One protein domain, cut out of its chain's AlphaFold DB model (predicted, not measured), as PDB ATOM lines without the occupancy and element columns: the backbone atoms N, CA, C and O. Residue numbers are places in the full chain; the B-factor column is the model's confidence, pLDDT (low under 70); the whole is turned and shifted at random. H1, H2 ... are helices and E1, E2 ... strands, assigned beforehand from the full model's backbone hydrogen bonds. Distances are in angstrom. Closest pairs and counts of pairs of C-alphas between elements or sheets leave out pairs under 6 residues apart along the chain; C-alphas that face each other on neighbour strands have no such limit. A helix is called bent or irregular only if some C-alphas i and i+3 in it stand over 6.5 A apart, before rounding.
ATOM      1  N   ASN A  15     162.379 202.427 179.478       77.88
ATOM      2  CA  ASN A  15     163.328 203.440 179.011       77.88
ATOM      3  C   ASN A  15     164.574 203.505 179.916       77.88
ATOM      4  O   ASN A  15     164.607 202.912 180.993       77.88
ATOM      5  N   GLU A  16     165.615 204.213 179.474       62.12
ATOM      6  CA  GLU A  16     166.893 204.311 180.195       62.12
ATOM      7  C   GLU A  16     166.750 204.884 181.608       62.12
ATOM      8  O   GLU A  16     167.354 204.370 182.551       62.12
ATOM      9  N   GLU A  17     165.916 205.908 181.774       72.06
ATOM     10  CA  GLU A  17     165.702 206.550 183.067       72.06
ATOM     11  C   GLU A  17     164.973 205.617 184.045       72.06
ATOM     12  O   GLU A  17     165.323 205.536 185.223       72.06
ATOM     13  N   GLU A  18     163.985 204.876 183.547       74.75
ATOM     14  CA  GLU A  18     163.219 203.889 184.302       74.75
ATOM     15  C   GLU A  18     164.072 202.666 184.666       74.75
ATOM     16  O   GLU A  18     164.049 202.223 185.816       74.75
ATOM     17  N   TRP A  19     164.892 202.175 183.732       70.75
ATOM     18  CA  TRP A  19     165.862 201.113 183.992       70.75
ATOM     19  C   TRP A  19     166.841 201.538 185.088       70.75
ATOM     20  O   TRP A  19     167.026 200.812 186.064       70.75
ATOM     21  N   ARG A  20     167.409 202.748 184.982       62.31
ATOM     22  CA  ARG A  20     168.331 203.272 185.992       62.31
ATOM     23  C   ARG A  20     167.664 203.342 187.358       62.31
ATOM     24  O   ARG A  20     168.243 202.828 188.296       62.31
ATOM     25  N   LYS A  21     166.452 203.899 187.473       73.75
ATOM     26  CA  LYS A  21     165.712 203.971 188.749       73.75
ATOM     27  C   LYS A  21     165.445 202.592 189.351       73.75
ATOM     28  O   LYS A  21     165.545 202.422 190.558       73.75
ATOM     29  N   ARG A  22     165.097 201.612 188.517       71.94
ATOM     30  CA  ARG A  22     164.681 200.280 188.973       71.94
ATOM     31  C   ARG A  22     165.843 199.395 189.410       71.94
ATOM     32  O   ARG A  22     165.670 198.570 190.302       71.94
ATOM     33  N   TYR A  23     166.996 199.550 188.771       67.62
ATOM     34  CA  TYR A  23     168.187 198.756 189.056       67.62
ATOM     35  C   TYR A  23     169.261 199.533 189.802       67.62
ATOM     36  O   TYR A  23     170.290 198.940 190.094       67.62
ATOM     37  N   HIS A  24     169.019 200.806 190.133       60.50
ATOM     38  CA  HIS A  24     169.932 201.659 190.888       60.50
ATOM     39  C   HIS A  24     170.470 200.905 192.096       60.50
ATOM     40  O   HIS A  24     171.643 200.586 192.113       60.50
ATOM     41  N   ASP A  25     169.594 200.444 192.988       56.03
ATOM     42  CA  ASP A  25     169.977 199.827 194.263       56.03
ATOM     43  C   ASP A  25     170.567 198.405 194.124       56.03
ATOM     44  O   ASP A  25     171.271 197.932 195.010       56.03
ATOM     45  N   ILE A  26     170.309 197.716 193.002       57.16
ATOM     46  CA  ILE A  26     170.854 196.373 192.699       57.16
ATOM     47  C   ILE A  26     172.230 196.482 192.031       57.16
ATOM     48  O   ILE A  26     173.091 195.624 192.215       57.16
ATOM     49  N   ILE A  27     172.427 197.536 191.239       54.44
ATOM     50  CA  ILE A  27     173.692 197.878 190.595       54.44
ATOM     51  C   ILE A  27     174.568 198.691 191.553       54.44
ATOM     52  O   ILE A  27     175.773 198.637 191.390       54.44
ATOM     53  N   PHE A  28     174.012 199.338 192.585       49.91
ATOM     54  CA  PHE A  28     174.674 200.055 193.692       49.91
ATOM     55  C   PHE A  28     175.359 199.127 194.722       49.91
ATOM     56  O   PHE A  28     175.330 199.355 195.929       49.91
ATOM     57  N   PRO A  29     176.046 198.076 194.262       48.38
ATOM     58  CA  PRO A  29     177.407 197.859 194.746       48.38
ATOM     59  C   PRO A  29     178.475 198.518 193.851       48.38
ATOM     60  O   PRO A  29     179.651 198.475 194.187       48.38
ATOM     61  N   LEU A  30     178.096 199.119 192.715       48.44
ATOM     62  CA  LEU A  30     178.967 199.869 191.791       48.44
ATOM     63  C   LEU A  30     179.055 201.368 192.096       48.44
ATOM     64  O   LEU A  30     179.963 202.016 191.586       48.44
ATOM     65  N   ASP A  31     178.233 201.891 193.008       46.47
ATOM     66  CA  ASP A  31     178.515 203.164 193.698       46.47
ATOM     67  C   ASP A  31     179.562 202.997 194.811       46.47
ATOM     68  O   ASP A  31     179.771 203.857 195.659       46.47
ATOM     69  N   LEU A  32     180.349 201.921 194.710       46.56
ATOM     70  CA  LEU A  32     181.723 201.926 195.180       46.56
ATOM     71  C   LEU A  32     182.529 203.080 194.557       46.56
ATOM     72  O   LEU A  32     183.640 203.257 195.011       46.56
ATOM     73  N   PHE A  33     182.022 203.862 193.587       48.22
ATOM     74  CA  PHE A  33     182.666 205.067 193.037       48.22
ATOM     75  C   PHE A  33     183.162 206.055 194.115       48.22
ATOM     76  O   PHE A  33     184.233 206.625 193.949       48.22
ATOM     77  N   GLU A  34     182.471 206.184 195.257       50.12
ATOM     78  CA  GLU A  34     182.920 207.035 196.382       50.12
ATOM     79  C   GLU A  34     183.937 206.365 197.333       50.12
ATOM     80  O   GLU A  34     184.495 207.017 198.214       50.12
ATOM     81  N   LEU A  35     184.206 205.066 197.165       50.31
ATOM     82  CA  LEU A  35     185.202 204.296 197.928       50.31
ATOM     83  C   LEU A  35     186.301 203.704 197.033       50.31
ATOM     84  O   LEU A  35     187.104 202.897 197.503       50.31
ATOM     85  N   ILE A  36     186.343 204.070 195.748       52.97
ATOM     86  CA  ILE A  36     187.440 203.718 194.849       52.97
ATOM     87  C   ILE A  36     188.655 204.532 195.309       52.97
ATOM     88  O   ILE A  36     188.602 205.758 195.238       52.97
ATOM     89  N   PRO A  37     189.741 203.903 195.793       56.94
ATOM     90  CA  PRO A  37     190.985 204.628 196.022       56.94
ATOM     91  C   PRO A  37     191.404 205.299 194.711       56.94
ATOM     92  O   PRO A  37     191.269 204.664 193.666       56.94
ATOM     93  N   GLU A  38     191.923 206.528 194.752       58.16
ATOM     94  CA  GLU A  38     192.360 207.306 193.572       58.16
ATOM     95  C   GLU A  38     193.159 206.464 192.549       58.16
ATOM     96  O   GLU A  38     192.968 206.579 191.343       58.16
ATOM     97  N   GLU A  39     193.951 205.499 193.024       57.31
ATOM     98  CA  GLU A  39     194.700 204.528 192.210       57.31
ATOM     99  C   GLU A  39     193.832 203.717 191.220       57.31
ATOM    100  O   GLU A  39     194.254 203.430 190.100       57.31
ATOM    101  N   ARG A  40     192.603 203.340 191.598       56.75
ATOM    102  CA  ARG A  40     191.663 202.622 190.715       56.75
ATOM    103  C   ARG A  40     190.968 203.570 189.727       56.75
ATOM    104  O   ARG A  40     190.550 203.100 188.668       56.75
ATOM    105  N   LEU A  41     190.857 204.865 190.041       55.25
ATOM    106  CA  LEU A  41     190.368 205.880 189.104       55.25
ATOM    107  C   LEU A  41     191.426 206.167 188.027       55.25
ATOM    108  O   LEU A  41     191.106 206.099 186.842       55.25
ATOM    109  N   GLU A  42     192.692 206.345 188.415       60.03
ATOM    110  CA  GLU A  42     193.810 206.491 187.467       60.03
ATOM    111  C   GLU A  42     193.975 205.249 186.575       60.03
ATOM    112  O   GLU A  42     194.151 205.352 185.358       60.03
ATOM    113  N   HIS A  43     193.838 204.049 187.153       65.75
ATOM    114  CA  HIS A  43     193.855 202.810 186.377       65.75
ATOM    115  C   HIS A  43     192.724 202.779 185.339       65.75
ATOM    116  O   HIS A  43     192.978 202.439 184.184       65.75
ATOM    117  N   ALA A  44     191.505 203.197 185.696       65.25
ATOM    118  CA  ALA A  44     190.382 203.263 184.761       65.25
ATOM    119  C   ALA A  44     190.598 204.272 183.614       65.25
ATOM    120  O   ALA A  44     190.151 204.021 182.493       65.25
ATOM    121  N   GLU A  45     191.306 205.380 183.851       72.94
ATOM    122  CA  GLU A  45     191.660 206.342 182.797       72.94
ATOM    123  C   GLU A  45     192.679 205.771 181.799       72.94
ATOM    124  O   GLU A  45     192.604 206.057 180.600       72.94
ATOM    125  N   SER A  46     193.588 204.909 182.267       80.75
ATOM    126  CA  SER A  46     194.596 204.241 181.429       80.75
ATOM    127  C   SER A  46     194.059 203.089 180.566       80.75
ATOM    128  O   SER A  46     194.757 202.621 179.660       80.75
ATOM    129  N   LEU A  47     192.833 202.624 180.823       87.12
ATOM    130  CA  LEU A  47     192.223 201.535 180.065       87.12
ATOM    131  C   LEU A  47     191.731 202.008 178.686       87.12
ATOM    132  O   LEU A  47     191.271 203.150 178.539       87.12
ATOM    133  N   PRO A  48     191.790 201.133 177.664       88.00
ATOM    134  CA  PRO A  48     191.269 201.454 176.344       88.00
ATOM    135  C   PRO A  48     189.746 201.620 176.378       88.00
ATOM    136  O   PRO A  48     189.034 200.882 177.057       88.00
ATOM    137  N   GLU A  49     189.229 202.573 175.604       90.81
ATOM    138  CA  GLU A  49     187.789 202.680 175.379       90.81
ATOM    139  C   GLU A  49     187.331 201.579 174.419       90.81
ATOM    140  O   GLU A  49     187.879 201.407 173.329       90.81
ATOM    141  N   VAL A  50     186.313 200.834 174.830       89.94
ATOM    142  CA  VAL A  50     185.730 199.736 174.067       89.94
ATOM    143  C   VAL A  50     184.321 200.117 173.645       89.94
ATOM    144  O   VAL A  50     183.550 200.672 174.426       89.94
ATOM    145  N   THR A  51     183.977 199.777 172.402       92.44
ATOM    146  CA  THR A  51     182.610 199.855 171.880       92.44
ATOM    147  C   THR A  51     182.085 198.449 171.614       92.44
ATOM    148  O   THR A  51     182.656 197.717 170.809       92.44
ATOM    149  N   LEU A  52     180.979 198.084 172.255       92.94
ATOM    150  CA  LEU A  52     180.215 196.870 171.972       92.94
ATOM    151  C   LEU A  52     178.826 197.253 171.477       92.94
ATOM    152  O   LEU A  52     178.239 198.231 171.943       92.94
ATOM    153  N   SER A  53     178.279 196.459 170.564       94.19
ATOM    154  CA  SER A  53     176.906 196.611 170.090       94.19
ATOM    155  C   SER A  53     176.190 195.272 170.085       94.19
ATOM    156  O   SER A  53     176.775 194.229 169.790       94.19
ATOM    157  N   ALA A  54     174.889 195.298 170.352       92.75
ATOM    158  CA  ALA A  54     174.038 194.120 170.303       92.75
ATOM    159  C   ALA A  54     174.093 193.434 168.939       92.75
ATOM    160  O   ALA A  54     174.002 192.210 168.861       92.75
ATOM    161  N   PHE A  55     174.252 194.208 167.866       92.38
ATOM    162  CA  PHE A  55     174.361 193.658 166.525       92.38
ATOM    163  C   PHE A  55     175.623 192.809 166.363       92.38
ATOM    164  O   PHE A  55     175.536 191.681 165.884       92.38
ATOM    165  N   THR A  56     176.781 193.298 166.804       90.69
ATOM    166  CA  THR A  56     178.027 192.523 166.738       90.69
ATOM    167  C   THR A  56     177.978 191.312 167.671       90.69
ATOM    168  O   THR A  56     178.375 190.219 167.277       90.69
ATOM    169  N   GLU A  57     177.426 191.486 168.872       93.75
ATOM    170  CA  GLU A  57     177.398 190.455 169.915       93.75
ATOM    171  C   GLU A  57     176.357 189.350 169.666       93.75
ATOM    172  O   GLU A  57     176.581 188.191 169.996       93.75
ATOM    173  N   THR A  58     175.200 189.686 169.086       90.19
ATOM    174  CA  THR A  58     174.043 188.767 168.989       90.19
ATOM    175  C   THR A  58     173.421 188.681 167.596       90.19
ATOM    176  O   THR A  58     172.546 187.851 167.365       90.19
ATOM    177  N   ARG A  59     173.845 189.534 166.654       91.25
ATOM    178  CA  ARG A  59     173.230 189.730 165.324       91.25
ATOM    179  C   ARG A  59     171.787 190.225 165.337       91.25
ATOM    180  O   ARG A  59     171.132 190.242 164.295       91.25
ATOM    181  N   HIS A  60     171.289 190.672 166.483       90.25
ATOM    182  CA  HIS A  60     169.987 191.313 166.577       90.25
ATOM    183  C   HIS A  60     170.094 192.825 166.393       90.25
ATOM    184  O   HIS A  60     171.088 193.453 166.750       90.25
ATOM    185  N   ALA A  61     169.041 193.425 165.835       93.38
ATOM    186  CA  ALA A  61     168.949 194.874 165.739       93.38
ATOM    187  C   ALA A  61     168.931 195.484 167.148       93.38
ATOM    188  O   ALA A  61     168.183 195.022 168.011       93.38
ATOM    189  N   GLU A  62     169.693 196.553 167.376       92.06
ATOM    190  CA  GLU A  62     169.769 197.229 168.679       92.06
ATOM    191  C   GLU A  62     168.384 197.653 169.192       92.06
ATOM    192  O   GLU A  62     168.069 197.492 170.368       92.06
ATOM    193  N   SER A  63     167.499 198.100 168.295       91.62
ATOM    194  CA  SER A  63     166.116 198.481 168.619       91.62
ATOM    195  C   SER A  63     165.264 197.336 169.184       91.62
ATOM    196  O   SER A  63     164.252 197.592 169.836       91.62
ATOM    197  N   SER A  64     165.663 196.079 168.961       93.56
ATOM    198  CA  SER A  64     164.985 194.898 169.511       93.56
ATOM    199  C   SER A  64     165.393 194.576 170.952       93.56
ATOM    200  O   SER A  64     164.654 193.881 171.650       93.56
ATOM    201  N   ILE A  65     166.523 195.110 171.425       90.44
ATOM    202  CA  ILE A  65     167.004 194.905 172.792       90.44
ATOM    203  C   ILE A  65     166.300 195.894 173.721       90.44
ATOM    204  O   ILE A  65     166.278 197.103 173.480       90.44
ATOM    205  N   LEU A  66     165.700 195.394 174.799       90.19
ATOM    206  CA  LEU A  66     164.937 196.233 175.728       90.19
ATOM    207  C   LEU A  66     165.834 197.014 176.692       90.19
ATOM    208  O   LEU A  66     165.473 198.114 177.090       90.19
ATOM    209  N   VAL A  67     166.996 196.466 177.049       84.38
ATOM    210  CA  VAL A  67     167.923 197.075 178.008       84.38
ATOM    211  C   VAL A  67     168.899 197.998 177.267       84.38
ATOM    212  O   VAL A  67     169.706 197.497 176.483       84.38
ATOM    213  N   PRO A  68     168.892 199.325 177.508       82.81
ATOM    214  CA  PRO A  68     169.700 200.271 176.734       82.81
ATOM    215  C   PRO A  68     171.200 199.964 176.744       82.81
ATOM    216  O   PRO A  68     171.805 199.901 175.683       82.81
ATOM    217  N   LYS A  69     171.782 199.647 177.908       81.62
ATOM    218  CA  LYS A  69     173.209 199.285 178.022       81.62
ATOM    219  C   LYS A  69     173.580 197.929 177.403       81.62
ATOM    220  O   LYS A  69     174.756 197.612 177.303       81.62
ATOM    221  N   GLN A  70     172.595 197.119 177.009       84.75
ATOM    222  CA  GLN A  70     172.826 195.916 176.201       84.75
ATOM    223  C   GLN A  70     172.694 196.197 174.698       84.75
ATOM    224  O   GLN A  70     173.130 195.371 173.906       84.75
ATOM    225  N   ARG A  71     172.104 197.335 174.291       91.31
ATOM    226  CA  ARG A  71     172.054 197.773 172.883       91.31
ATOM    227  C   ARG A  71     173.435 198.151 172.402       91.31
ATOM    228  O   ARG A  71     173.883 197.670 171.372       91.31
ATOM    229  N   SER A  72     174.077 199.009 173.175       90.75
ATOM    230  CA  SER A  72     175.431 199.450 172.948       90.75
ATOM    231  C   SER A  72     176.077 199.784 174.282       90.75
ATOM    232  O   SER A  72     175.428 200.221 175.237       90.75
ATOM    233  N   TYR A  73     177.374 199.536 174.340       89.38
ATOM    234  CA  TYR A  73     178.228 199.911 175.444       89.38
ATOM    235  C   TYR A  73     179.422 200.650 174.863       89.38
ATOM    236  O   TYR A  73     180.086 200.130 173.973       89.38
ATOM    237  N   ILE A  74     179.674 201.852 175.368       90.38
ATOM    238  CA  ILE A  74     180.898 202.603 175.108       90.38
ATOM    239  C   ILE A  74     181.463 202.963 176.473       90.38
ATOM    240  O   ILE A  74     180.758 203.546 177.303       90.38
ATOM    241  N   GLY A  75     182.702 202.572 176.732       87.38
ATOM    242  CA  GLY A  75     183.362 202.910 177.980       87.38
ATOM    243  C   GLY A  75     184.725 202.262 178.125       87.38
ATOM    244  O   GLY A  75     185.128 201.433 177.317       87.38
ATOM    245  N   ARG A  76     185.432 202.666 179.177       85.25
ATOM    246  CA  ARG A  76     186.807 202.238 179.465       85.25
ATOM    247  C   ARG A  76     186.905 201.083 180.449       85.25
ATOM    248  O   ARG A  76     188.002 200.627 180.738       85.25
ATOM    249  N   TYR A  77     185.782 200.585 180.974       83.69
ATOM    250  CA  TYR A  77     185.865 199.337 181.726       83.69
ATOM    251  C   TYR A  77     186.311 198.230 180.772       83.69
ATOM    252  O   TYR A  77     185.867 198.221 179.620       83.69
ATOM    253  N   PRO A  78     187.157 197.294 181.233       85.25
ATOM    254  CA  PRO A  78     187.851 196.359 180.362       85.25
ATOM    255  C   PRO A  78     186.912 195.220 179.946       85.25
ATOM    256  O   PRO A  78     187.114 194.066 180.307       85.25
ATOM    257  N   VAL A  79     185.822 195.542 179.252       88.75
ATOM    258  CA  VAL A  79     184.814 194.596 178.774       88.75
ATOM    259  C   VAL A  79     185.303 193.975 177.469       88.75
ATOM    260  O   VAL A  79     185.833 194.663 176.602       88.75
TER     261      VAL A  79
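Overview. This is residues 15 to 79 of the 140 residues of an uncharacterized protein of Armillaria solidipes (UniProt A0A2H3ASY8). Picture a flat, loose, open ring of chain round an empty middle: a two-stranded ribbon, E1 beside E2, makes one side, and the helices H1, H2 and H3 make an arc round the rest. The short helices H4 and H5 sit at one end of the ribbon, and the ring comes nearly closed where Glu 16 in H1 nears Pro 68 in H5. The printed part has 65 residues, with five named helices and two named strands in the order H1, H2, H3, E1, H4, H5, E2; the sheet, E1 - E2, is antiparallel and the class is mostly helix. The radius of gyration of the C-alphas is 14.2 A, and the spans are 38 by 28 by 14 A.

Arrangement. Start at the sheet, where E1, residues 50 to 53, and E2, residues 72 to 75, are antiparallel neighbours at 173 degrees. Look at N 50 and O 75, 2.8 A apart, and at N 73 and O 52, 2.9 A apart, both within hydrogen-bond range. Next find H4, residues 54 to 58, and H5, residues 68 to 71: they only just touch, with 3 pairs of C-alphas within 8 A, the closest being those of Ala 54 and Arg 71, 4.9 A apart. Then go to H1, residues 16 to 27: it is close to H5 but not clearly touching, the closest C-alphas being those of Glu 16 and Pro 68, 6.0 A apart. H1 and H2, residues 31 to 35, meet only through their link, while H2 and H3, residues 38 to 46, are apart. H1 is also apart from E1 and E2, and H3 is apart from E2. Every O i to N i+4 pair is within hydrogen-bond range in H3 and H4, but 6 of 8 are in H1 and 0 of 1 in H2, where 1 of 2 O i to N i+3 pairs is; H5 is too short for an O i to N i+4 pair.

Along the chain. Find C-alpha 16 at (166.893, 204.311, 180.195); from there H1 runs 14.0 A to residue 27, and it is irregular, with C-alphas 22 and 25 7.5 A apart. H2 is 8.0 A long and neither bent nor irregular, but only just: C-alphas 31 and 34 are 6.4 A apart. H3 is 12.7 A long. E1 begins at C-alpha 50, at (185.730, 199.736, 174.067), and is 10.2 A long; H4 is 5.5 A and H5 5.2 A. E2, 10.0 A long, ends at C-alpha 75, at (183.362, 202.910, 177.980).

Size, cuts and confidence. The C-alphas of Pro 37 and Ala 61 are the farthest apart, at 38.7 A. The printed part has no cut and no long link. Residues 21 to 32, of which 21 to 27 belong to H1, stand free, as do residues 34 to 40, of which 38 to 40 belong to H3. The mean pLDDT of the printed part is 75.2; look for values under 70 at residues 16, 20 and 23 to 44.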